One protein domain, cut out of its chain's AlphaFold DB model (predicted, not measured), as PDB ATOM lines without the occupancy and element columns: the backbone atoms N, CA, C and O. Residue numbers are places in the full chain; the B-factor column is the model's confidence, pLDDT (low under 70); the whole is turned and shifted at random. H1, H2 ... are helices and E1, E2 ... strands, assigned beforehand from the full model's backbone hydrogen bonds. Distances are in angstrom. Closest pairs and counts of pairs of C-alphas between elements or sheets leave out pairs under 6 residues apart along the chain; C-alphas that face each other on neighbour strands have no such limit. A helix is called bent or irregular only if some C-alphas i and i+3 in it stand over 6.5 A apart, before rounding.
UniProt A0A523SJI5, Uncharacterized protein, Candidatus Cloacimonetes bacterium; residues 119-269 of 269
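What this domain is: This is residues 119 to 269 of the 269 residues of an uncharacterized protein of Candidatus Cloacimonetes bacterium (UniProt A0A523SJI5). The domain is elongated, with a strongly twisted, curled sheet E1 to E4 at one end and a group of helices round H4 making the rest of the length; H1 covers E3 of the sheet. H4 runs with its last residues reaching the sheet, H5 packs beside it running back the opposite way, H2 packs more lightly on it, H6 is near it, and the short H3 lies far out toward the end away from the sheet. The printed part has 151 residues with four named strands followed by six named helices, in the order E1 E2 E3 E4 H1 H2 H3 H4 H5 H6. The sheet has the order E1, E2, E3, E4 and is antiparallel throughout; the class is mixed, helices and strands. The whole is compact, with a radius of gyration of the C-alphas of 16.4 A, and spans 53 by 30 by 28 A.

Where its parts are: E1 holds residues 120 to 127, begins at C-alpha 120 at (-48.340, 55.522, -2.606), and bends by 58 degrees at residue 124. E2 holds residues 136 to 141. E3 holds residues 158 to 165 and measures 22.4 A from first to last C-alpha. E4 holds residues 170 to 173. H1 holds residues 175 to 182 and is irregular, with C-alphas 177 and 180 8.5 A apart. H2 holds residues 189 to 195 and H3 residues 205 to 208. H4, the longest helix, holds residues 213 to 227, begins at C-alpha 213 at (-31.172, 42.879, -7.224), and measures 21.5 A; it is irregular, but only just, with C-alphas 221 and 224 6.7 A apart. H5, residues 231 to 241, measures 15.4 A. H6, residues 247 to 259, measures 18.3 A and ends at C-alpha 259 at (-43.188, 51.254, 11.349).

How they stand to each other: The strands E1 to E4 form a meander, each strand the antiparallel neighbour of the one before, with E1 and E4 as edge strands. In the hairpin of E1 and E2, N 121 and O 140 are 2.8 A apart, within hydrogen-bond range. In the hairpin of E2 and E3, N 139 and O 160 are 3.0 A apart. In the hairpin of E3 and E4, N 163 and O 172 are 2.9 A apart. The pairing is staggered: E3 pairs with E2 over residues 158 to 162 and with E4 over residues 162 to 165. From edge to edge the strands' lines turn by 69 degrees and the way across turns by 92 degrees, and the sheet is curled like part of a barrel. H1 is on the sheet over E3, at a height over the sheet of 7.9 A, and runs slantwise to the strands, at 46 degrees to E3 on the local plane. H4 only grazes the sheet with residues 219 to 227. H4 is the hub, touching three helices. With residues 224 to 227 alone it touches H1 at a steep tilt of 46 degrees, opposite ways; the closest C-alphas, of Leu 182 and Pro 224, are 5.6 A apart. With residues 217 to 221 alone it touches H2 at a shallow tilt of 4 degrees, opposite ways; the closest C-alphas, of Ile 189 and Glu 221, are 6.8 A apart. H4 and H5 form a helical hairpin at a shallow tilt of 17 degrees; the closest C-alphas, of Val 222 and Ala 234, are 5.2 A apart. H6 is near H4, and is close to but not clearly touching H5, with the closest C-alphas, of Asp 239 and Lys 247, 7.8 A apart. H3 touches no helix. In H5 and H6 every O i to N i+4 pair is within hydrogen-bond range, against 2 of 4 in H1, 8 of 11 in H4 and 1 of 3 in H2, where 2 of 4 O i to N i+3 pairs are; H3 is too short for an O i to N i+4 pair.

The domain as a whole: The two C-alphas farthest apart, of Glu 167 and Asp 198, are 53.2 A apart. The printed part has no cut and ends at residue 269, the chain's last. The link from E2 to E3, residues 142 to 157, is long. The mean pLDDT of the printed part is 88.8; residues 185 to 194 and 266 to 269 are under 70.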
ATOM      1  N   THR A 119     -46.256  57.388   0.500       84.38
ATOM      2  CA  THR A 119     -45.526  56.280  -0.135       84.38
ATOM      3  C   THR A 119     -46.267  55.679  -1.319       84.38
ATOM      4  O   THR A 119     -45.701  54.871  -2.048       84.38
ATOM      5  N   LEU A 120     -47.524  56.071  -1.534       90.00
ATOM      6  CA  LEU A 120     -48.340  55.522  -2.606       90.00
ATOM      7  C   LEU A 120     -47.896  56.059  -3.971       90.00
ATOM      8  O   LEU A 120     -47.580  57.239  -4.133       90.00
ATOM      9  N   GLY A 121     -47.891  55.160  -4.944       87.50
ATOM     10  CA  GLY A 121     -47.618  55.413  -6.347       87.50
ATOM     11  C   GLY A 121     -48.836  55.108  -7.211       87.50
ATOM     12  O   GLY A 121     -49.958  55.511  -6.898       87.50
ATOM     13  N   PHE A 122     -48.592  54.394  -8.310       87.50
ATOM     14  CA  PHE A 122     -49.585  54.152  -9.352       87.50
ATOM     15  C   PHE A 122     -50.845  53.463  -8.830       87.50
ATOM     16  O   PHE A 122     -50.768  52.476  -8.094       87.50
ATOM     17  N   MET A 123     -52.007  53.949  -9.268       91.12
ATOM     18  CA  MET A 123     -53.289  53.317  -8.986       91.12
ATOM     19  C   MET A 123     -53.713  52.413 -10.148       91.12
ATOM     20  O   MET A 123     -53.947  52.866 -11.269       91.12
ATOM     21  N   ALA A 124     -53.862  51.119  -9.871       91.62
ATOM     22  CA  ALA A 124     -54.477  50.190 -10.806       91.62
ATOM     23  C   ALA A 124     -55.989  50.470 -10.937       91.62
ATOM     24  O   ALA A 124     -56.582  51.109 -10.066       91.62
ATOM     25  N   PRO A 125     -56.646  50.012 -12.019       91.81
ATOM     26  CA  PRO A 125     -58.092  50.153 -12.149       91.81
ATOM     27  C   PRO A 125     -58.813  49.563 -10.924       91.81
ATOM     28  O   PRO A 125     -58.504  48.420 -10.578       91.81
ATOM     29  N   PRO A 126     -59.755  50.299 -10.299       94.88
ATOM     30  CA  PRO A 126     -60.573  49.751  -9.222       94.88
ATOM     31  C   PRO A 126     -61.323  48.490  -9.667       94.88
ATOM     32  O   PRO A 126     -61.717  48.389 -10.836       94.88
ATOM     33  N   ASP A 127     -61.498  47.539  -8.752       95.12
ATOM     34  CA  ASP A 127     -62.185  46.264  -9.000       95.12
ATOM     35  C   ASP A 127     -62.893  45.795  -7.722       95.12
ATOM     36  O   ASP A 127     -62.387  46.019  -6.627       95.12
ATOM     37  N   ASP A 128     -64.045  45.140  -7.856       96.19
ATOM     38  CA  ASP A 128     -64.807  44.562  -6.736       96.19
ATOM     39  C   ASP A 128     -64.204  43.191  -6.377       96.19
ATOM     40  O   ASP A 128     -64.572  42.142  -6.922       96.19
ATOM     41  N   LEU A 129     -63.190  43.207  -5.511       95.69
ATOM     42  CA  LEU A 129     -62.382  42.041  -5.164       95.69
ATOM     43  C   LEU A 129     -63.153  41.077  -4.256       95.69
ATOM     44  O   LEU A 129     -62.984  39.856  -4.355       95.69
ATOM     45  N   ASN A 130     -64.012  41.605  -3.380       94.81
ATOM     46  CA  ASN A 130     -64.774  40.816  -2.408       94.81
ATOM     47  C   ASN A 130     -66.217  40.478  -2.862       94.81
ATOM     48  O   ASN A 130     -66.868  39.648  -2.222       94.81
ATOM     49  N   ASN A 131     -66.680  41.003  -4.000       95.06
ATOM     50  CA  ASN A 131     -68.042  40.874  -4.536       95.06
ATOM     51  C   ASN A 131     -69.135  41.469  -3.623       95.06
ATOM     52  O   ASN A 131     -70.253  40.937  -3.576       95.06
ATOM     53  N   ASP A 132     -68.827  42.526  -2.869       93.75
ATOM     54  CA  ASP A 132     -69.798  43.246  -2.031       93.75
ATOM     55  C   ASP A 132     -70.551  44.347  -2.788       93.75
ATOM     56  O   ASP A 132     -71.558  44.876  -2.300       93.75
ATOM     57  N   GLY A 133     -70.125  44.605  -4.023       92.88
ATOM     58  CA  GLY A 133     -70.679  45.602  -4.907       92.88
ATOM     59  C   GLY A 133     -69.782  46.819  -5.032       92.88
ATOM     60  O   GLY A 133     -69.746  47.364  -6.121       92.88
ATOM     61  N   ASN A 134     -69.057  47.252  -4.003       96.06
ATOM     62  CA  ASN A 134     -68.160  48.399  -4.122       96.06
ATOM     63  C   ASN A 134     -66.804  47.967  -4.683       96.06
ATOM     64  O   ASN A 134     -66.317  46.878  -4.402       96.06
ATOM     65  N   ASP A 135     -66.190  48.833  -5.481       97.62
ATOM     66  CA  ASP A 135     -64.871  48.555  -6.035       97.62
ATOM     67  C   ASP A 135     -63.798  48.937  -4.990       97.62
ATOM     68  O   ASP A 135     -63.832  50.027  -4.413       97.62
ATOM     69  N   GLU A 136     -62.800  48.082  -4.772       98.06
ATOM     70  CA  GLU A 136     -61.613  48.416  -3.986       98.06
ATOM     71  C   GLU A 136     -60.615  49.265  -4.790       98.06
ATOM     72  O   GLU A 136     -60.443  49.094  -6.003       98.06
ATOM     73  N   LEU A 137     -59.885  50.152  -4.101       97.81
ATOM     74  CA  LEU A 137     -58.752  50.864  -4.700       97.81
ATOM     75  C   LEU A 137     -57.474  50.061  -4.494       97.81
ATOM     76  O   LEU A 137     -57.159  49.647  -3.377       97.81
ATOM     77  N   ILE A 138     -56.710  49.897  -5.569       96.19
ATOM     78  CA  ILE A 138     -55.471  49.124  -5.579       96.19
ATOM     79  C   ILE A 138     -54.348  50.076  -5.971       96.19
ATOM     80  O   ILE A 138     -54.266  50.505  -7.123       96.19
ATOM     81  N   LEU A 139     -53.494  50.428  -5.014       94.31
ATOM     82  CA  LEU A 139     -52.369  51.331  -5.242       94.31
ATOM     83  C   LEU A 139     -51.052  50.613  -5.013       94.31
ATOM     84  O   LEU A 139     -50.934  49.753  -4.147       94.31
ATOM     85  N   GLN A 140     -50.053  50.980  -5.797       91.69
ATOM     86  CA  GLN A 140     -48.680  50.582  -5.568       91.69
ATOM     87  C   GLN A 140     -48.127  51.323  -4.348       91.69
ATOM     88  O   GLN A 140     -48.326  52.527  -4.218       91.69
ATOM     89  N   ASP A 141     -47.395  50.631  -3.488       91.06
ATOM     90  CA  ASP A 141     -46.604  51.235  -2.425       91.06
ATOM     91  C   ASP A 141     -45.124  51.242  -2.829       91.06
ATOM     92  O   ASP A 141     -44.565  50.256  -3.330       91.06
ATOM     93  N   LEU A 142     -44.513  52.409  -2.663       90.81
ATOM     94  CA  LEU A 142     -43.147  52.742  -3.031       90.81
ATOM     95  C   LEU A 142     -42.265  52.979  -1.800       90.81
ATOM     96  O   LEU A 142     -41.133  53.441  -1.956       90.81
ATOM     97  N   LEU A 143     -42.731  52.645  -0.590       92.56
ATOM     98  CA  LEU A 143     -42.023  52.815   0.684       92.56
ATOM     99  C   LEU A 143     -40.581  52.284   0.654       92.56
ATOM    100  O   LEU A 143     -39.687  52.874   1.268       92.56
ATOM    101  N   PHE A 144     -40.344  51.183  -0.061       93.69
ATOM    102  CA  PHE A 144     -39.037  50.534  -0.190       93.69
ATOM    103  C   PHE A 144     -38.261  50.925  -1.462       93.69
ATOM    104  O   PHE A 144     -37.229  50.326  -1.771       93.69
ATOM    105  N   SER A 145     -38.691  51.969  -2.173       91.94
ATOM    106  CA  SER A 145     -37.909  52.556  -3.264       91.94
ATOM    107  C   SER A 145     -36.542  53.013  -2.764       91.94
ATOM    108  O   SER A 145     -36.435  53.715  -1.754       91.94
ATOM    109  N   TYR A 146     -35.490  52.616  -3.480       92.62
ATOM    110  CA  TYR A 146     -34.090  52.853  -3.122       92.62
ATOM    111  C   TYR A 146     -33.714  52.348  -1.720       92.62
ATOM    112  O   TYR A 146     -32.896  52.952  -1.021       92.62
ATOM    113  N   PHE A 147     -34.343  51.264  -1.261       95.25
ATOM    114  CA  PHE A 147     -34.060  50.721   0.059       95.25
ATOM    115  C   PHE A 147     -32.648  50.126   0.134       95.25
ATOM    116  O   PHE A 147     -32.292  49.210  -0.610       95.25
ATOM    117  N   TYR A 148     -31.862  50.620   1.094       94.75
ATOM    118  CA  TYR A 148     -30.479  50.208   1.337       94.75
ATOM    119  C   TYR A 148     -29.612  50.338   0.071       94.75
ATOM    120  O   TYR A 148     -29.361  51.455  -0.373       94.75
ATOM    121  N   ARG A 149     -29.173  49.219  -0.519       94.00
ATOM    122  CA  ARG A 149     -28.366  49.185  -1.751       94.00
ATOM    123  C   ARG A 149     -29.184  48.974  -3.030       94.00
ATOM    124  O   ARG A 149     -28.605  48.933  -4.115       94.00
ATOM    125  N   CYS A 150     -30.505  48.810  -2.924       93.75
ATOM    126  CA  CYS A 150     -31.355  48.588  -4.090       93.75
ATOM    127  C   CYS A 150     -31.349  49.834  -4.978       93.75
ATOM    128  O   CYS A 150     -31.673  50.937  -4.536       93.75
ATOM    129  N   CYS A 151     -31.026  49.669  -6.258       92.44
ATOM    130  CA  CYS A 151     -31.385  50.668  -7.256       92.44
ATOM    131  C   CYS A 151     -32.908  50.656  -7.471       92.44
ATOM    132  O   CYS A 151     -33.588  49.720  -7.049       92.44
ATOM    133  N   TYR A 152     -33.470  51.663  -8.147       90.31
ATOM    134  CA  TYR A 152     -34.923  51.718  -8.364       90.31
ATOM    135  C   TYR A 152     -35.471  50.458  -9.044       90.31
ATOM    136  O   TYR A 152     -36.467  49.906  -8.600       90.31
ATOM    137  N   ALA A 153     -34.785  49.969 -10.081       89.06
ATOM    138  CA  ALA A 153     -35.201  48.780 -10.827       89.06
ATOM    139  C   ALA A 153     -35.166  47.489  -9.992       89.06
ATOM    140  O   ALA A 153     -35.864  46.537 -10.320       89.06
ATOM    141  N   ALA A 154     -34.355  47.469  -8.935       90.50
ATOM    142  CA  ALA A 154     -34.285  46.380  -7.973       90.50
ATOM    143  C   ALA A 154     -35.166  46.628  -6.742       90.50
ATOM    144  O   ALA A 154     -35.297  45.752  -5.899       90.50
ATOM    145  N   SER A 155     -35.732  47.823  -6.573       92.12
ATOM    146  CA  SER A 155     -36.497  48.133  -5.370       92.12
ATOM    147  C   SER A 155     -37.806  47.357  -5.377       92.12
ATOM    148  O   SER A 155     -38.457  47.274  -6.423       92.12
ATOM    149  N   PRO A 156     -38.207  46.792  -4.232       89.75
ATOM    150  CA  PRO A 156     -39.432  46.036  -4.182       89.75
ATOM    151  C   PRO A 156     -40.639  46.961  -4.287       89.75
ATOM    152  O   PRO A 156     -40.605  48.114  -3.844       89.75
ATOM    153  N   SER A 157     -41.714  46.436  -4.858       83.69
ATOM    154  CA  SER A 157     -42.971  47.152  -4.970       83.69
ATOM    155  C   SER A 157     -44.156  46.205  -4.880       83.69
ATOM    156  O   SER A 157     -44.161  45.131  -5.476       83.69
ATOM    157  N   TYR A 158     -45.161  46.609  -4.114       88.31
ATOM    158  CA  TYR A 158     -46.296  45.774  -3.743       88.31
ATOM    159  C   TYR A 158     -47.571  46.609  -3.722       88.31
ATOM    160  O   TYR A 158     -47.531  47.838  -3.732       88.31
ATOM    161  N   SER A 159     -48.713  45.931  -3.725       91.94
ATOM    162  CA  SER A 159     -50.012  46.588  -3.681       91.94
ATOM    163  C   SER A 159     -50.471  46.839  -2.246       91.94
ATOM    164  O   SER A 159     -50.247  46.027  -1.350       91.94
ATOM    165  N   VAL A 160     -51.175  47.948  -2.061       94.75
ATOM    166  CA  VAL A 160     -51.996  48.271  -0.898       94.75
ATOM    167  C   VAL A 160     -53.436  48.368  -1.379       94.75
ATOM    168  O   VAL A 160     -53.714  48.948  -2.433       94.75
ATOM    169  N   ILE A 161     -54.346  47.771  -0.615       96.81
ATOM    170  CA  ILE A 161     -55.760  47.667  -0.964       96.81
ATOM    171  C   ILE A 161     -56.581  48.494   0.019       96.81
ATOM    172  O   ILE A 161     -56.452  48.344   1.239       96.81
ATOM    173  N   PHE A 162     -57.439  49.347  -0.532       97.88
ATOM    174  CA  PHE A 162     -58.374  50.173   0.214       97.88
ATOM    175  C   PHE A 162     -59.810  49.745  -0.061       97.88
ATOM    176  O   PHE A 162     -60.205  49.582  -1.212       97.88
ATOM    177  N   GLU A 163     -60.597  49.648   1.002       97.62
ATOM    178  CA  GLU A 163     -62.032  49.369   0.963       97.62
ATOM    179  C   GLU A 163     -62.799  50.621   1.387       97.62
ATOM    180  O   GLU A 163     -62.344  51.348   2.275       97.62
ATOM    181  N   TYR A 164     -63.967  50.866   0.798       97.12
ATOM    182  CA  TYR A 164     -64.848  51.930   1.269       97.12
ATOM    183  C   TYR A 164     -65.508  51.540   2.600       97.12
ATOM    184  O   TYR A 164     -66.264  50.572   2.675       97.12
ATOM    185  N   ASP A 165     -65.259  52.316   3.652       95.94
ATOM    186  CA  ASP A 165     -65.937  52.189   4.941       95.94
ATOM    187  C   ASP A 165     -67.177  53.104   4.947       95.94
ATOM    188  O   ASP A 165     -67.023  54.329   4.980       95.94
ATOM    189  N   PRO A 166     -68.413  52.568   4.946       92.56
ATOM    190  CA  PRO A 166     -69.627  53.384   4.923       92.56
ATOM    191  C   PRO A 166     -69.899  54.135   6.234       92.56
ATOM    192  O   PRO A 166     -70.643  55.115   6.223       92.56
ATOM    193  N   GLU A 167     -69.329  53.706   7.366       94.12
ATOM    194  CA  GLU A 167     -69.477  54.414   8.644       94.12
ATOM    195  C   GLU A 167     -68.602  55.669   8.676       94.12
ATOM    196  O   GLU A 167     -69.033  56.721   9.155       94.12
ATOM    197  N   ARG A 168     -67.383  55.572   8.136       94.44
ATOM    198  CA  ARG A 168     -66.461  56.714   7.985       94.44
ATOM    199  C   ARG A 168     -66.718  57.520   6.716       94.44
ATOM    200  O   ARG A 168     -66.348  58.697   6.633       94.44
ATOM    201  N   GLN A 169     -67.402  56.900   5.757       93.69
ATOM    202  CA  GLN A 169     -67.646  57.400   4.412       93.69
ATOM    203  C   GLN A 169     -66.327  57.810   3.728       93.69
ATOM    204  O   GLN A 169     -66.194  58.944   3.259       93.69
ATOM    205  N   GLU A 170     -65.329  56.924   3.764       96.38
ATOM    206  CA  GLU A 170     -64.001  57.105   3.164       96.38
ATOM    207  C   GLU A 170     -63.368  55.744   2.837       96.38
ATOM    208  O   GLU A 170     -63.755  54.719   3.397       96.38
ATOM    209  N   TYR A 171     -62.373  55.735   1.955       97.69
ATOM    210  CA  TYR A 171     -61.556  54.556   1.685       97.69
ATOM    211  C   TYR A 171     -60.485  54.364   2.761       97.69
ATOM    212  O   TYR A 171     -59.683  55.262   3.025       97.69
ATOM    213  N   VAL A 172     -60.436  53.166   3.343       96.62
ATOM    214  CA  VAL A 172     -59.506  52.788   4.413       96.62
ATOM    215  C   VAL A 172     -58.676  51.571   4.026       96.62
ATOM    216  O   VAL A 172     -59.141  50.674   3.327       96.62
ATOM    217  N   VAL A 173     -57.432  51.527   4.501       96.31
ATOM    218  CA  VAL A 173     -56.499  50.425   4.234       96.31
ATOM    219  C   VAL A 173     -57.019  49.116   4.833       96.31
ATOM    220  O   VAL A 173     -57.291  49.046   6.032       96.31
ATOM    221  N   GLN A 174     -57.104  48.061   4.016       95.75
ATOM    222  CA  GLN A 174     -57.662  46.757   4.404       95.75
ATOM    223  C   GLN A 174     -56.827  45.563   3.926       95.75
ATOM    224  O   GLN A 174     -57.344  44.461   3.763       95.75
ATOM    225  N   ASN A 175     -55.517  45.747   3.772       94.19
ATOM    226  CA  ASN A 175     -54.576  44.742   3.258       94.19
ATOM    227  C   ASN A 175     -54.805  43.310   3.780       94.19
ATOM    228  O   ASN A 175     -54.934  42.379   2.990       94.19
ATOM    229  N   SER A 176     -54.934  43.117   5.099       92.50
ATOM    230  CA  SER A 176     -55.135  41.780   5.684       92.50
ATOM    231  C   SER A 176     -56.464  41.120   5.297       92.50
ATOM    232  O   SER A 176     -56.546  39.894   5.282       92.50
ATOM    233  N   LYS A 177     -57.511  41.903   4.991       93.25
ATOM    234  CA  LYS A 177     -58.800  41.380   4.502       93.25
ATOM    235  C   LYS A 177     -58.649  40.780   3.102       93.25
ATOM    236  O   LYS A 177     -59.306  39.792   2.807       93.25
ATOM    237  N   PHE A 178     -57.760  41.346   2.287       93.50
ATOM    238  CA  PHE A 178     -57.517  40.969   0.892       93.50
ATOM    239  C   PHE A 178     -56.203  40.201   0.716       93.50
ATOM    240  O   PHE A 178     -55.519  40.321  -0.304       93.50
ATOM    241  N   ARG A 179     -55.834  39.404   1.723       92.06
ATOM    242  CA  ARG A 179     -54.590  38.624   1.766       92.06
ATOM    243  C   ARG A 179     -54.333  37.857   0.465       92.06
ATOM    244  O   ARG A 179     -53.205  37.844  -0.017       92.06
ATOM    245  N   GLU A 180     -55.346  37.204  -0.096       90.31
ATOM    246  CA  GLU A 180     -55.237  36.384  -1.309       90.31
ATOM    247  C   GLU A 180     -54.902  37.169  -2.587       90.31
ATOM    248  O   GLU A 180     -54.479  36.569  -3.574       90.31
ATOM    249  N   PHE A 181     -55.083  38.492  -2.574       89.50
ATOM    250  CA  PHE A 181     -54.710  39.378  -3.677       89.50
ATOM    251  C   PHE A 181     -53.291  39.929  -3.519       89.50
ATOM    252  O   PHE A 181     -52.665  40.282  -4.514       89.50
ATOM    253  N   LEU A 182     -52.781  39.973  -2.284       88.56
ATOM    254  CA  LEU A 182     -51.422  40.420  -1.977       88.56
ATOM    255  C   LEU A 182     -50.403  39.285  -2.076       88.56
ATOM    256  O   LEU A 182     -49.287  39.498  -2.539       88.56
ATOM    257  N   ILE A 183     -50.779  38.086  -1.631       86.81
ATOM    258  CA  ILE A 183     -49.894  36.923  -1.578       86.81
ATOM    259  C   ILE A 183     -50.394  35.869  -2.574       86.81
ATOM    260  O   ILE A 183     -51.493  35.335  -2.378       86.81
ATOM    261  N   PRO A 184     -49.607  35.504  -3.602       71.56
ATOM    262  CA  PRO A 184     -49.960  34.402  -4.492       71.56
ATOM    263  C   PRO A 184     -50.028  33.064  -3.732       71.56
ATOM    264  O   PRO A 184     -49.325  32.847  -2.748       71.56
ATOM    265  N   GLU A 185     -50.878  32.136  -4.194       67.44
ATOM    266  CA  GLU A 185     -51.025  30.806  -3.566       67.44
ATOM    267  C   GLU A 185     -49.724  29.990  -3.606       67.44
ATOM    268  O   GLU A 185     -49.440  29.227  -2.683       67.44
ATOM    269  N   GLU A 186     -48.934  30.183  -4.659       67.69
ATOM    270  CA  GLU A 186     -47.590  29.642  -4.815       67.69
ATOM    271  C   GLU A 186     -46.657  30.837  -5.047       67.69
ATOM    272  O   GLU A 186     -46.642  31.370  -6.155       67.69
ATOM    273  N   PRO A 187     -45.951  31.335  -4.014       63.00
ATOM    274  CA  PRO A 187     -44.959  32.382  -4.220       63.00
ATOM    275  C   PRO A 187     -43.863  31.854  -5.143       63.00
ATOM    276  O   PRO A 187     -43.402  30.719  -4.977       63.00
ATOM    277  N   ASP A 188     -43.410  32.691  -6.076       64.81
ATOM    278  CA  ASP A 188     -42.354  32.388  -7.056       64.81
ATOM    279  C   ASP A 188     -40.963  32.323  -6.396       64.81
ATOM    280  O   ASP A 188     -39.912  32.490  -7.005       64.81
ATOM    281  N   ILE A 189     -40.932  31.983  -5.115       59.28
ATOM    282  CA  ILE A 189     -39.748  31.903  -4.277       59.28
ATOM    283  C   ILE A 189     -38.772  30.804  -4.728       59.28
ATOM    284  O   ILE A 189     -37.604  30.807  -4.348       59.28
ATOM    285  N   PHE A 190     -39.239  29.871  -5.565       52.12
ATOM    286  CA  PHE A 190     -38.398  28.889  -6.248       52.12
ATOM    287  C   PHE A 190     -37.617  29.494  -7.423       52.12
ATOM    288  O   PHE A 190     -36.528  29.012  -7.715       52.12
ATOM    289  N   ILE A 191     -38.111  30.573  -8.040       60.94
ATOM    290  CA  ILE A 191     -37.391  31.311  -9.088       60.94
ATOM    291  C   ILE A 191     -36.169  32.017  -8.488       60.94
ATOM    292  O   ILE A 191     -35.097  31.986  -9.082       60.94
ATOM    293  N   LEU A 192     -36.277  32.541  -7.259       66.19
ATOM    294  CA  LEU A 192     -35.143  33.165  -6.561       66.19
ATOM    295  C   LEU A 192     -33.961  32.214  -6.350       66.19
ATOM    296  O   LEU A 192     -32.809  32.641  -6.404       66.19
ATOM    297  N   ALA A 193     -34.238  30.937  -6.077       63.22
ATOM    298  CA  ALA A 193     -33.193  29.946  -5.843       63.22
ATOM    299  C   ALA A 193     -32.392  29.647  -7.120       63.22
ATOM    300  O   ALA A 193     -31.178  29.482  -7.040       63.22
ATOM    301  N   ASP A 194     -33.064  29.625  -8.273       66.75
ATOM    302  CA  ASP A 194     -32.437  29.388  -9.573       66.75
ATOM    303  C   ASP A 194     -31.742  30.657 -10.109       66.75
ATOM    304  O   ASP A 194     -30.632  30.581 -10.632       66.75
ATOM    305  N   GLU A 195     -32.353  31.841  -9.964       74.69
ATOM    306  CA  GLU A 195     -31.791  33.111 -10.458       74.69
ATOM    307  C   GLU A 195     -30.522  33.541  -9.714       74.69
ATOM    308  O   GLU A 195     -29.646  34.185 -10.295       74.69
ATOM    309  N   PHE A 196     -30.411  33.171  -8.437       80.31
ATOM    310  CA  PHE A 196     -29.323  33.591  -7.559       80.31
ATOM    311  C   PHE A 196     -28.514  32.419  -6.989       80.31
ATOM    312  O   PHE A 196     -27.850  32.580  -5.965       80.31
ATOM    313  N   GLU A 197     -28.507  31.257  -7.659       78.19
ATOM    314  CA  GLU A 197     -27.766  30.055  -7.222       78.19
ATOM    315  C   GLU A 197     -26.264  30.340  -6.987       78.19
ATOM    316  O   GLU A 197     -25.637  29.778  -6.087       78.19
ATOM    317  N   ASP A 198     -25.687  31.257  -7.769       79.31
ATOM    318  CA  ASP A 198     -24.274  31.634  -7.687       79.31
ATOM    319  C   ASP A 198     -23.946  32.609  -6.541       79.31
ATOM    320  O   ASP A 198     -22.761  32.827  -6.243       79.31
ATOM    321  N   ILE A 199     -24.956  33.191  -5.879       81.38
ATOM    322  CA  ILE A 199     -24.733  34.075  -4.733       81.38
ATOM    323  C   ILE A 199     -24.200  33.255  -3.566       81.38
ATOM    324  O   ILE A 199     -24.793  32.285  -3.095       81.38
ATOM    325  N   LYS A 200     -23.047  33.689  -3.062       79.94
ATOM    326  CA  LYS A 200     -22.398  33.095  -1.899       79.94
ATOM    327  C   LYS A 200     -22.482  34.058  -0.735       79.94
ATOM    328  O   LYS A 200     -22.352  35.268  -0.899       79.94
ATOM    329  N   THR A 201     -22.643  33.489   0.451       79.81
ATOM    330  CA  THR A 201     -22.496  34.214   1.710       79.81
ATOM    331  C   THR A 201     -21.137  34.916   1.739       79.81
ATOM    332  O   THR A 201     -20.111  34.275   1.493       79.81
ATOM    333  N   THR A 202     -21.140  36.215   2.019       80.62
ATOM    334  CA  THR A 202     -19.953  37.076   2.034       80.62
ATOM    335  C   THR A 202     -20.135  38.190   3.061       80.62
ATOM    336  O   THR A 202     -21.270  38.588   3.339       80.62
ATOM    337  N   ASP A 203     -19.021  38.699   3.578       79.56
ATOM    338  CA  ASP A 203     -18.947  39.861   4.466       79.56
ATOM    339  C   ASP A 203     -19.035  41.196   3.706       79.56
ATOM    340  O   ASP A 203     -19.239  42.243   4.321       79.56
ATOM    341  N   ASN A 204     -18.945  41.167   2.367       84.75
ATOM    342  CA  ASN A 204     -19.165  42.325   1.497       84.75
ATOM    343  C   ASN A 204     -20.337  42.110   0.509       84.75
ATOM    344  O   ASN A 204     -20.112  41.723  -0.643       84.75
ATOM    345  N   PRO A 205     -21.594  42.357   0.931       84.06
ATOM    346  CA  PRO A 205     -22.790  42.209   0.097       84.06
ATOM    347  C   PRO A 205     -22.750  42.980  -1.230       84.06
ATOM    348  O   PRO A 205     -23.245  42.477  -2.235       84.06
ATOM    349  N   ASP A 206     -22.126  44.161  -1.267       85.56
ATOM    350  CA  ASP A 206     -22.089  45.018  -2.463       85.56
ATOM    351  C   ASP A 206     -21.263  44.417  -3.615       85.56
ATOM    352  O   ASP A 206     -21.459  44.781  -4.776       85.56
ATOM    353  N   GLU A 207     -20.345  43.488  -3.321       86.50
ATOM    354  CA  GLU A 207     -19.563  42.787  -4.349       86.50
ATOM    355  C   GLU A 207     -20.373  41.718  -5.085       86.50
ATOM    356  O   GLU A 207     -20.136  41.475  -6.270       86.50
ATOM    357  N   VAL A 208     -21.309  41.070  -4.387       87.06
ATOM    358  CA  VAL A 208     -22.083  39.935  -4.918       87.06
ATOM    359  C   VAL A 208     -23.511  40.314  -5.301       87.06
ATOM    360  O   VAL A 208     -24.126  39.610  -6.095       87.06
ATOM    361  N   ASP A 209     -24.019  41.427  -4.776       89.50
ATOM    362  CA  ASP A 209     -25.347  41.969  -5.062       89.50
ATOM    363  C   ASP A 209     -25.283  43.469  -5.432       89.50
ATOM    364  O   ASP A 209     -25.896  44.320  -4.772       89.50
ATOM    365  N   PRO A 210     -24.512  43.837  -6.477       88.69
ATOM    366  CA  PRO A 210     -24.377  45.226  -6.888       88.69
ATOM    367  C   PRO A 210     -25.721  45.775  -7.376       88.69
ATOM    368  O   PRO A 210     -26.341  45.251  -8.302       88.69
ATOM    369  N   GLY A 211     -26.165  46.874  -6.765       89.69
ATOM    370  CA  GLY A 211     -27.466  47.478  -7.065       89.69
ATOM    371  C   GLY A 211     -28.656  46.758  -6.426       89.69
ATOM    372  O   GLY A 211     -29.788  47.145  -6.716       89.69
ATOM    373  N   GLY A 212     -28.413  45.765  -5.563       92.88
ATOM    374  CA  GLY A 212     -29.415  45.175  -4.678       92.88
ATOM    375  C   GLY A 212     -30.485  44.332  -5.360       92.88
ATOM    376  O   GLY A 212     -31.592  44.275  -4.843       92.88
ATOM    377  N   TYR A 213     -30.202  43.719  -6.512       91.00
ATOM    378  CA  TYR A 213     -31.172  42.879  -7.224       91.00
ATOM    379  C   TYR A 213     -31.594  41.663  -6.405       91.00
ATOM    380  O   TYR A 213     -32.777  41.360  -6.338       91.00
ATOM    381  N   TYR A 214     -30.658  41.003  -5.730       91.88
ATOM    382  CA  TYR A 214     -30.985  39.863  -4.886       91.88
ATOM    383  C   TYR A 214     -31.766  40.280  -3.639       91.88
ATOM    384  O   TYR A 214     -32.804  39.685  -3.346       91.88
ATOM    385  N   LEU A 215     -31.320  41.328  -2.931       93.50
ATOM    386  CA  LEU A 215     -32.096  41.891  -1.821       93.50
ATOM    387  C   LEU A 215     -33.507  42.265  -2.278       93.50
ATOM    388  O   LEU A 215     -34.480  41.839  -1.668       93.50
ATOM    389  N   GLY A 216     -33.606  43.015  -3.369       92.81
ATOM    390  CA  GLY A 216     -34.849  43.440  -3.991       92.81
ATOM    391  C   GLY A 216     -35.808  42.300  -4.290       92.81
ATOM    392  O   GLY A 216     -36.968  42.344  -3.881       92.81
ATOM    393  N   SER A 217     -35.315  41.251  -4.945       90.25
ATOM    394  CA  SER A 217     -36.117  40.081  -5.289       90.25
ATOM    395  C   SER A 217     -36.578  39.308  -4.050       90.25
ATOM    396  O   SER A 217     -37.740  38.920  -3.982       90.25
ATOM    397  N   VAL A 218     -35.738  39.161  -3.015       91.69
ATOM    398  CA  VAL A 218     -36.191  38.583  -1.735       91.69
ATOM    399  C   VAL A 218     -37.262  39.464  -1.085       91.69
ATOM    400  O   VAL A 218     -38.268  38.951  -0.598       91.69
ATOM    401  N   LEU A 219     -37.074  40.786  -1.078       93.44
ATOM    402  CA  LEU A 219     -38.024  41.724  -0.484       93.44
ATOM    403  C   LEU A 219     -39.378  41.745  -1.208       93.44
ATOM    404  O   LEU A 219     -40.402  41.818  -0.532       93.44
ATOM    405  N   ASN A 220     -39.396  41.624  -2.538       90.12
ATOM    406  CA  ASN A 220     -40.627  41.516  -3.328       90.12
ATOM    407  C   ASN A 220     -41.496  40.334  -2.889       90.12
ATOM    408  O   ASN A 220     -42.713  40.472  -2.807       90.12
ATOM    409  N   GLU A 221     -40.873  39.210  -2.538       87.94
ATOM    410  CA  GLU A 221     -41.606  38.031  -2.082       87.94
ATOM    411  C   GLU A 221     -42.063  38.150  -0.624       87.94
ATOM    412  O   GLU A 221     -43.132  37.656  -0.278       87.94
ATOM    413  N   VAL A 222     -41.287  38.791   0.260       92.00
ATOM    414  CA  VAL A 222     -41.605  38.796   1.703       92.00
ATOM    415  C   VAL A 222     -42.462  39.974   2.154       92.00
ATOM    416  O   VAL A 222     -43.233  39.821   3.101       92.00
ATOM    417  N   ILE A 223     -42.354  41.147   1.520       93.69
ATOM    418  CA  ILE A 223     -43.091  42.343   1.955       93.69
ATOM    419  C   ILE A 223     -44.616  42.152   1.902       93.69
ATOM    420  O   ILE A 223     -45.269  42.483   2.897       93.69
ATOM    421  N   PRO A 224     -45.209  41.547   0.855       92.81
ATOM    422  CA  PRO A 224     -46.653  41.313   0.816       92.81
ATOM    423  C   PRO A 224     -47.184  40.519   2.020       92.81
ATOM    424  O   PRO A 224     -48.291  40.781   2.492       92.81
ATOM    425  N   PHE A 225     -46.378  39.613   2.590       93.44
ATOM    426  CA  PHE A 225     -46.740  38.882   3.808       93.44
ATOM    427  C   PHE A 225     -46.858  39.790   5.029       93.44
ATOM    428  O   PHE A 225     -47.755  39.584   5.845       93.44
ATOM    429  N   PHE A 226     -46.011  40.816   5.151       94.50
ATOM    430  CA  PHE A 226     -46.165  41.810   6.212       94.50
ATOM    431  C   PHE A 226     -47.501  42.540   6.076       94.50
ATOM    432  O   PHE A 226     -48.277  42.570   7.030       94.50
ATOM    433  N   TYR A 227     -47.807  43.058   4.885       93.75
ATOM    434  CA  TYR A 227     -49.029  43.832   4.638       93.75
ATOM    435  C   TYR A 227     -50.296  42.992   4.796       93.75
ATOM    436  O   TYR A 227     -51.312  43.480   5.290       93.75
ATOM    437  N   ALA A 228     -50.231  41.700   4.486       93.12
ATOM    438  CA  ALA A 228     -51.342  40.798   4.735       93.12
ATOM    439  C   ALA A 228     -51.496  40.381   6.215       93.12
ATOM    440  O   ALA A 228     -52.472  39.717   6.562       93.12
ATOM    441  N   GLY A 229     -50.573  40.779   7.098       93.06
ATOM    442  CA  GLY A 229     -50.594  40.468   8.532       93.06
ATOM    443  C   GLY A 229     -49.908  39.151   8.921       93.06
ATOM    444  O   GLY A 229     -50.011  38.721  10.067       93.06
ATOM    445  N   GLU A 230     -49.175  38.506   8.011       92.88
ATOM    446  CA  GLU A 230     -48.476  37.233   8.236       92.88
ATOM    447  C   GLU A 230     -47.027  37.426   8.709       92.88
ATOM    448  O   GLU A 230     -46.085  36.837   8.178       92.88
ATOM    449  N   ILE A 231     -46.841  38.252   9.742       93.69
ATOM    450  CA  ILE A 231     -45.531  38.755  10.192       93.69
ATOM    451  C   ILE A 231     -44.527  37.628  10.499       93.69
ATOM    452  O   ILE A 231     -43.371  37.676  10.078       93.69
ATOM    453  N   GLU A 232     -44.955  36.585  11.218       94.31
ATOM    454  CA  GLU A 232     -44.079  35.456  11.565       94.31
ATOM    455  C   GLU A 232     -43.648  34.643  10.340       94.31
ATOM    456  O   GLU A 232     -42.533  34.111  10.297       94.31
ATOM    457  N   LEU A 233     -44.535  34.502   9.352       91.88
ATOM    458  CA  LEU A 233     -44.210  33.811   8.111       91.88
ATOM    459  C   LEU A 233     -43.272  34.668   7.263       91.88
ATOM    460  O   LEU A 233     -42.259  34.149   6.804       91.88
ATOM    461  N   ALA A 234     -43.539  35.972   7.150       93.50
ATOM    462  CA  ALA A 234     -42.692  36.919   6.434       93.50
ATOM    463  C   ALA A 234     -41.236  36.864   6.927       93.50
ATOM    464  O   ALA A 234     -40.311  36.691   6.134       93.50
ATOM    465  N   TRP A 235     -41.022  36.897   8.250       95.81
ATOM    466  CA  TRP A 235     -39.672  36.788   8.813       95.81
ATOM    467  C   TRP A 235     -39.015  35.437   8.569       95.81
ATOM    468  O   TRP A 235     -37.819  35.384   8.296       95.81
ATOM    469  N   ARG A 236     -39.781  34.348   8.638       94.06
ATOM    470  CA  ARG A 236     -39.268  33.005   8.355       94.06
ATOM    471  C   ARG A 236     -38.822  32.870   6.906       94.06
ATOM    472  O   ARG A 236     -37.776  32.275   6.659       94.06
ATOM    473  N   LEU A 237     -39.594  33.416   5.967       91.25
ATOM    474  CA  LEU A 237     -39.230  33.460   4.554       91.25
ATOM    475  C   LEU A 237     -37.965  34.302   4.375       91.25
ATOM    476  O   LEU A 237     -36.979  33.798   3.850       91.25
ATOM    477  N   PHE A 238     -37.921  35.517   4.923       94.00
ATOM    478  CA  PHE A 238     -36.727  36.360   4.840       94.00
ATOM    479  C   PHE A 238     -35.473  35.662   5.394       94.00
ATOM    480  O   PHE A 238     -34.439  35.616   4.731       94.00
ATOM    481  N   ASP A 239     -35.568  35.048   6.576       94.19
ATOM    482  CA  ASP A 239     -34.445  34.347   7.208       94.19
ATOM    483  C   ASP A 239     -33.979  33.129   6.402       94.19
ATOM    484  O   ASP A 239     -32.793  32.789   6.460       94.19
ATOM    485  N   THR A 240     -34.895  32.496   5.667       89.88
ATOM    486  CA  THR A 240     -34.613  31.347   4.802       89.88
ATOM    487  C   THR A 240     -33.933  31.777   3.508       89.88
ATOM    488  O   THR A 240     -32.947  31.158   3.115       89.88
ATOM    489  N   TYR A 241     -34.449  32.818   2.854       88.44
ATOM    490  CA  TYR A 241     -34.073  33.147   1.480       88.44
ATOM    491  C   TYR A 241     -33.017  34.225   1.361       88.44
ATOM    492  O   TYR A 241     -32.277  34.180   0.388       88.44
ATOM    493  N   TYR A 242     -32.904  35.151   2.314       92.12
ATOM    494  CA  TYR A 242     -31.801  36.106   2.352       92.12
ATOM    495  C   TYR A 242     -30.601  35.458   3.050       92.12
ATOM    496  O   TYR A 242     -30.725  35.058   4.202       92.12
ATOM    497  N   ILE A 243     -29.443  35.316   2.405       91.25
ATOM    498  CA  ILE A 243     -28.306  34.555   2.972       91.25
ATOM    499  C   ILE A 243     -27.073  35.404   3.300       91.25
ATOM    500  O   ILE A 243     -26.131  34.892   3.900       91.25
ATOM    501  N   LEU A 244     -27.064  36.683   2.927       92.06
ATOM    502  CA  LEU A 244     -25.910  37.563   3.126       92.06
ATOM    503  C   LEU A 244     -25.730  37.956   4.602       92.06
ATOM    504  O   LEU A 244     -26.669  37.898   5.401       92.06
ATOM    505  N   GLU A 245     -24.500  38.317   4.980       93.00
ATOM    506  CA  GLU A 245     -24.122  38.530   6.387       93.00
ATOM    507  C   GLU A 245     -24.747  39.791   7.010       93.00
ATOM    508  O   GLU A 245     -24.962  39.842   8.224       93.00
ATOM    509  N   ASP A 246     -25.145  40.765   6.190       94.38
ATOM    510  CA  ASP A 246     -25.857  41.986   6.593       94.38
ATOM    511  C   ASP A 246     -27.336  41.749   6.962       94.38
ATOM    512  O   ASP A 246     -28.041  42.686   7.334       94.38
ATOM    513  N   LYS A 247     -27.821  40.498   6.931       94.88
ATOM    514  CA  LYS A 247     -29.205  40.105   7.268       94.88
ATOM    515  C   LYS A 247     -29.765  40.814   8.499       94.88
ATOM    516  O   LYS A 247     -30.894  41.288   8.467       94.88
ATOM    517  N   THR A 248     -28.999  40.865   9.588       96.69
ATOM    518  CA  THR A 248     -29.468  41.474  10.846       96.69
ATOM    519  C   THR A 248     -29.708  42.976  10.681       96.69
ATOM    520  O   THR A 248     -30.749  43.470  11.105       96.69
ATOM    521  N   GLU A 249     -28.794  43.681  10.010       96.81
ATOM    522  CA  GLU A 249     -28.935  45.109   9.709       96.81
ATOM    523  C   GLU A 249     -30.150  45.359   8.806       96.81
ATOM    524  O   GLU A 249     -30.971  46.231   9.100       96.81
ATOM    525  N   ILE A 250     -30.325  44.544   7.759       97.06
ATOM    526  CA  ILE A 250     -31.480  44.642   6.859       97.06
ATOM    527  C   ILE A 250     -32.796  44.487   7.627       97.06
ATOM    528  O   ILE A 250     -33.694  45.307   7.441       97.06
ATOM    529  N   LYS A 251     -32.915  43.508   8.539       97.75
ATOM    530  CA  LYS A 251     -34.133  43.333   9.357       97.75
ATOM    531  C   LYS A 251     -34.436  44.570  10.199       97.75
ATOM    532  O   LYS A 251     -35.580  45.015  10.236       97.75
ATOM    533  N   GLU A 252     -33.430  45.149  10.852       97.81
ATOM    534  CA  GLU A 252     -33.610  46.364  11.657       97.81
ATOM    535  C   GLU A 252     -34.069  47.558  10.811       97.81
ATOM    536  O   GLU A 252     -34.928  48.336  11.238       97.81
ATOM    537  N   LEU A 253     -33.518  47.709   9.604       97.38
ATOM    538  CA  LEU A 253     -33.916  48.759   8.668       97.38
ATOM    539  C   LEU A 253     -35.326  48.533   8.111       97.38
ATOM    540  O   LEU A 253     -36.088  49.493   8.002       97.38
ATOM    541  N   MET A 254     -35.687  47.285   7.801       96.88
ATOM    542  CA  MET A 254     -37.035  46.915   7.366       96.88
ATOM    543  C   MET A 254     -38.072  47.245   8.436       96.88
ATOM    544  O   MET A 254     -39.083  47.858   8.115       96.88
ATOM    545  N   ILE A 255     -37.811  46.900   9.703       96.19
ATOM    546  CA  ILE A 255     -38.719  47.202  10.821       96.19
ATOM    547  C   ILE A 255     -38.971  48.707  10.908       96.19
ATOM    548  O   ILE A 255     -40.118  49.134  10.851       96.19
ATOM    549  N   LYS A 256     -37.906  49.520  10.941       95.75
ATOM    550  CA  LYS A 256     -38.032  50.988  10.991       95.75
ATOM    551  C   LYS A 256     -38.825  51.544   9.811       95.75
ATOM    552  O   LYS A 256     -39.545  52.526   9.962       95.75
ATOM    553  N   ARG A 257     -38.651  50.950   8.628       94.44
ATOM    554  CA  ARG A 257     -39.340  51.375   7.410       94.44
ATOM    555  C   ARG A 257     -40.829  51.032   7.475       94.44
ATOM    556  O   ARG A 257     -41.643  51.920   7.255       94.44
ATOM    557  N   LEU A 258     -41.175  49.803   7.850       94.19
ATOM    558  CA  LEU A 258     -42.560  49.363   8.037       94.19
ATOM    559  C   LEU A 258     -43.276  50.182   9.120       94.19
ATOM    560  O   LEU A 258     -44.383  50.648   8.902       94.19
ATOM    561  N   GLU A 259     -42.627  50.435  10.259       93.00
ATOM    562  CA  GLU A 259     -43.188  51.254  11.349       93.00
ATOM    563  C   GLU A 259     -43.463  52.710  10.944       93.00
ATOM    564  O   GLU A 259     -44.262  53.390  11.588       93.00
ATOM    565  N   SER A 260     -42.794  53.206   9.899       92.06
ATOM    566  CA  SER A 260     -43.018  54.556   9.376       92.06
ATOM    567  C   SER A 260     -44.181  54.650   8.389       92.06
ATOM    568  O   SER A 260     -44.554  55.760   8.013       92.06
ATOM    569  N   ASP A 261     -44.746  53.517   7.971       92.50
ATOM    570  CA  ASP A 261     -45.770  53.482   6.941       92.50
ATOM    571  C   ASP A 261     -47.191  53.459   7.505       92.50
ATOM    572  O   ASP A 261     -47.609  52.549   8.217       92.50
ATOM    573  N   SER A 262     -47.973  54.454   7.100       92.25
ATOM    574  CA  SER A 262     -49.403  54.560   7.387       92.25
ATOM    575  C   SER A 262     -50.264  53.466   6.744       92.25
ATOM    576  O   SER A 262     -51.373  53.223   7.220       92.25
ATOM    577  N   CYS A 263     -49.784  52.807   5.685       92.88
ATOM    578  CA  CYS A 263     -50.464  51.673   5.059       92.88
ATOM    579  C   CYS A 263     -50.172  50.339   5.767       92.88
ATOM    580  O   CYS A 263     -50.879  49.349   5.550       92.88
ATOM    581  N   PHE A 264     -49.174  50.292   6.649       92.19
ATOM    582  CA  PHE A 264     -48.837  49.100   7.411       92.19
ATOM    583  C   PHE A 264     -49.584  49.071   8.753       92.19
ATOM    584  O   PHE A 264     -49.144  49.602   9.772       92.19
ATOM    585  N   ILE A 265     -50.750  48.416   8.763       83.69
ATOM    586  CA  ILE A 265     -51.591  48.290   9.959       83.69
ATOM    587  C   ILE A 265     -51.344  46.937  10.630       83.69
ATOM    588  O   ILE A 265     -51.861  45.908  10.193       83.69
ATOM    589  N   ILE A 266     -50.621  46.937  11.752       69.62
ATOM    590  CA  ILE A 266     -50.579  45.774  12.644       69.62
ATOM    591  C   ILE A 266     -51.858  45.786  13.485       69.62
ATOM    592  O   ILE A 266     -52.000  46.584  14.412       69.62
ATOM    593  N   LYS A 267     -52.803  44.891  13.185       57.69
ATOM    594  CA  LYS A 267     -53.853  44.559  14.156       57.69
ATOM    595  C   LYS A 267     -53.213  43.666  15.217       57.69
ATOM    596  O   LYS A 267     -52.825  42.543  14.907       57.69
ATOM    597  N   GLU A 268     -53.074  44.165  16.446       41.62
ATOM    598  CA  GLU A 268     -52.839  43.290  17.599       41.62
ATOM    599  C   GLU A 268     -53.976  42.252  17.621       41.62
ATOM    600  O   GLU A 268     -55.150  42.626  17.689       41.62
ATOM    601  N   GLN A 269     -53.632  40.971  17.448       37.16
ATOM    602  CA  GLN A 269     -54.570  39.850  17.589       37.16
ATOM    603  C   GLN A 269     -54.812  39.526  19.061       37.16
ATOM    604  O   GLN A 269     -53.828  39.538  19.838       37.16
TER     605      GLN A 269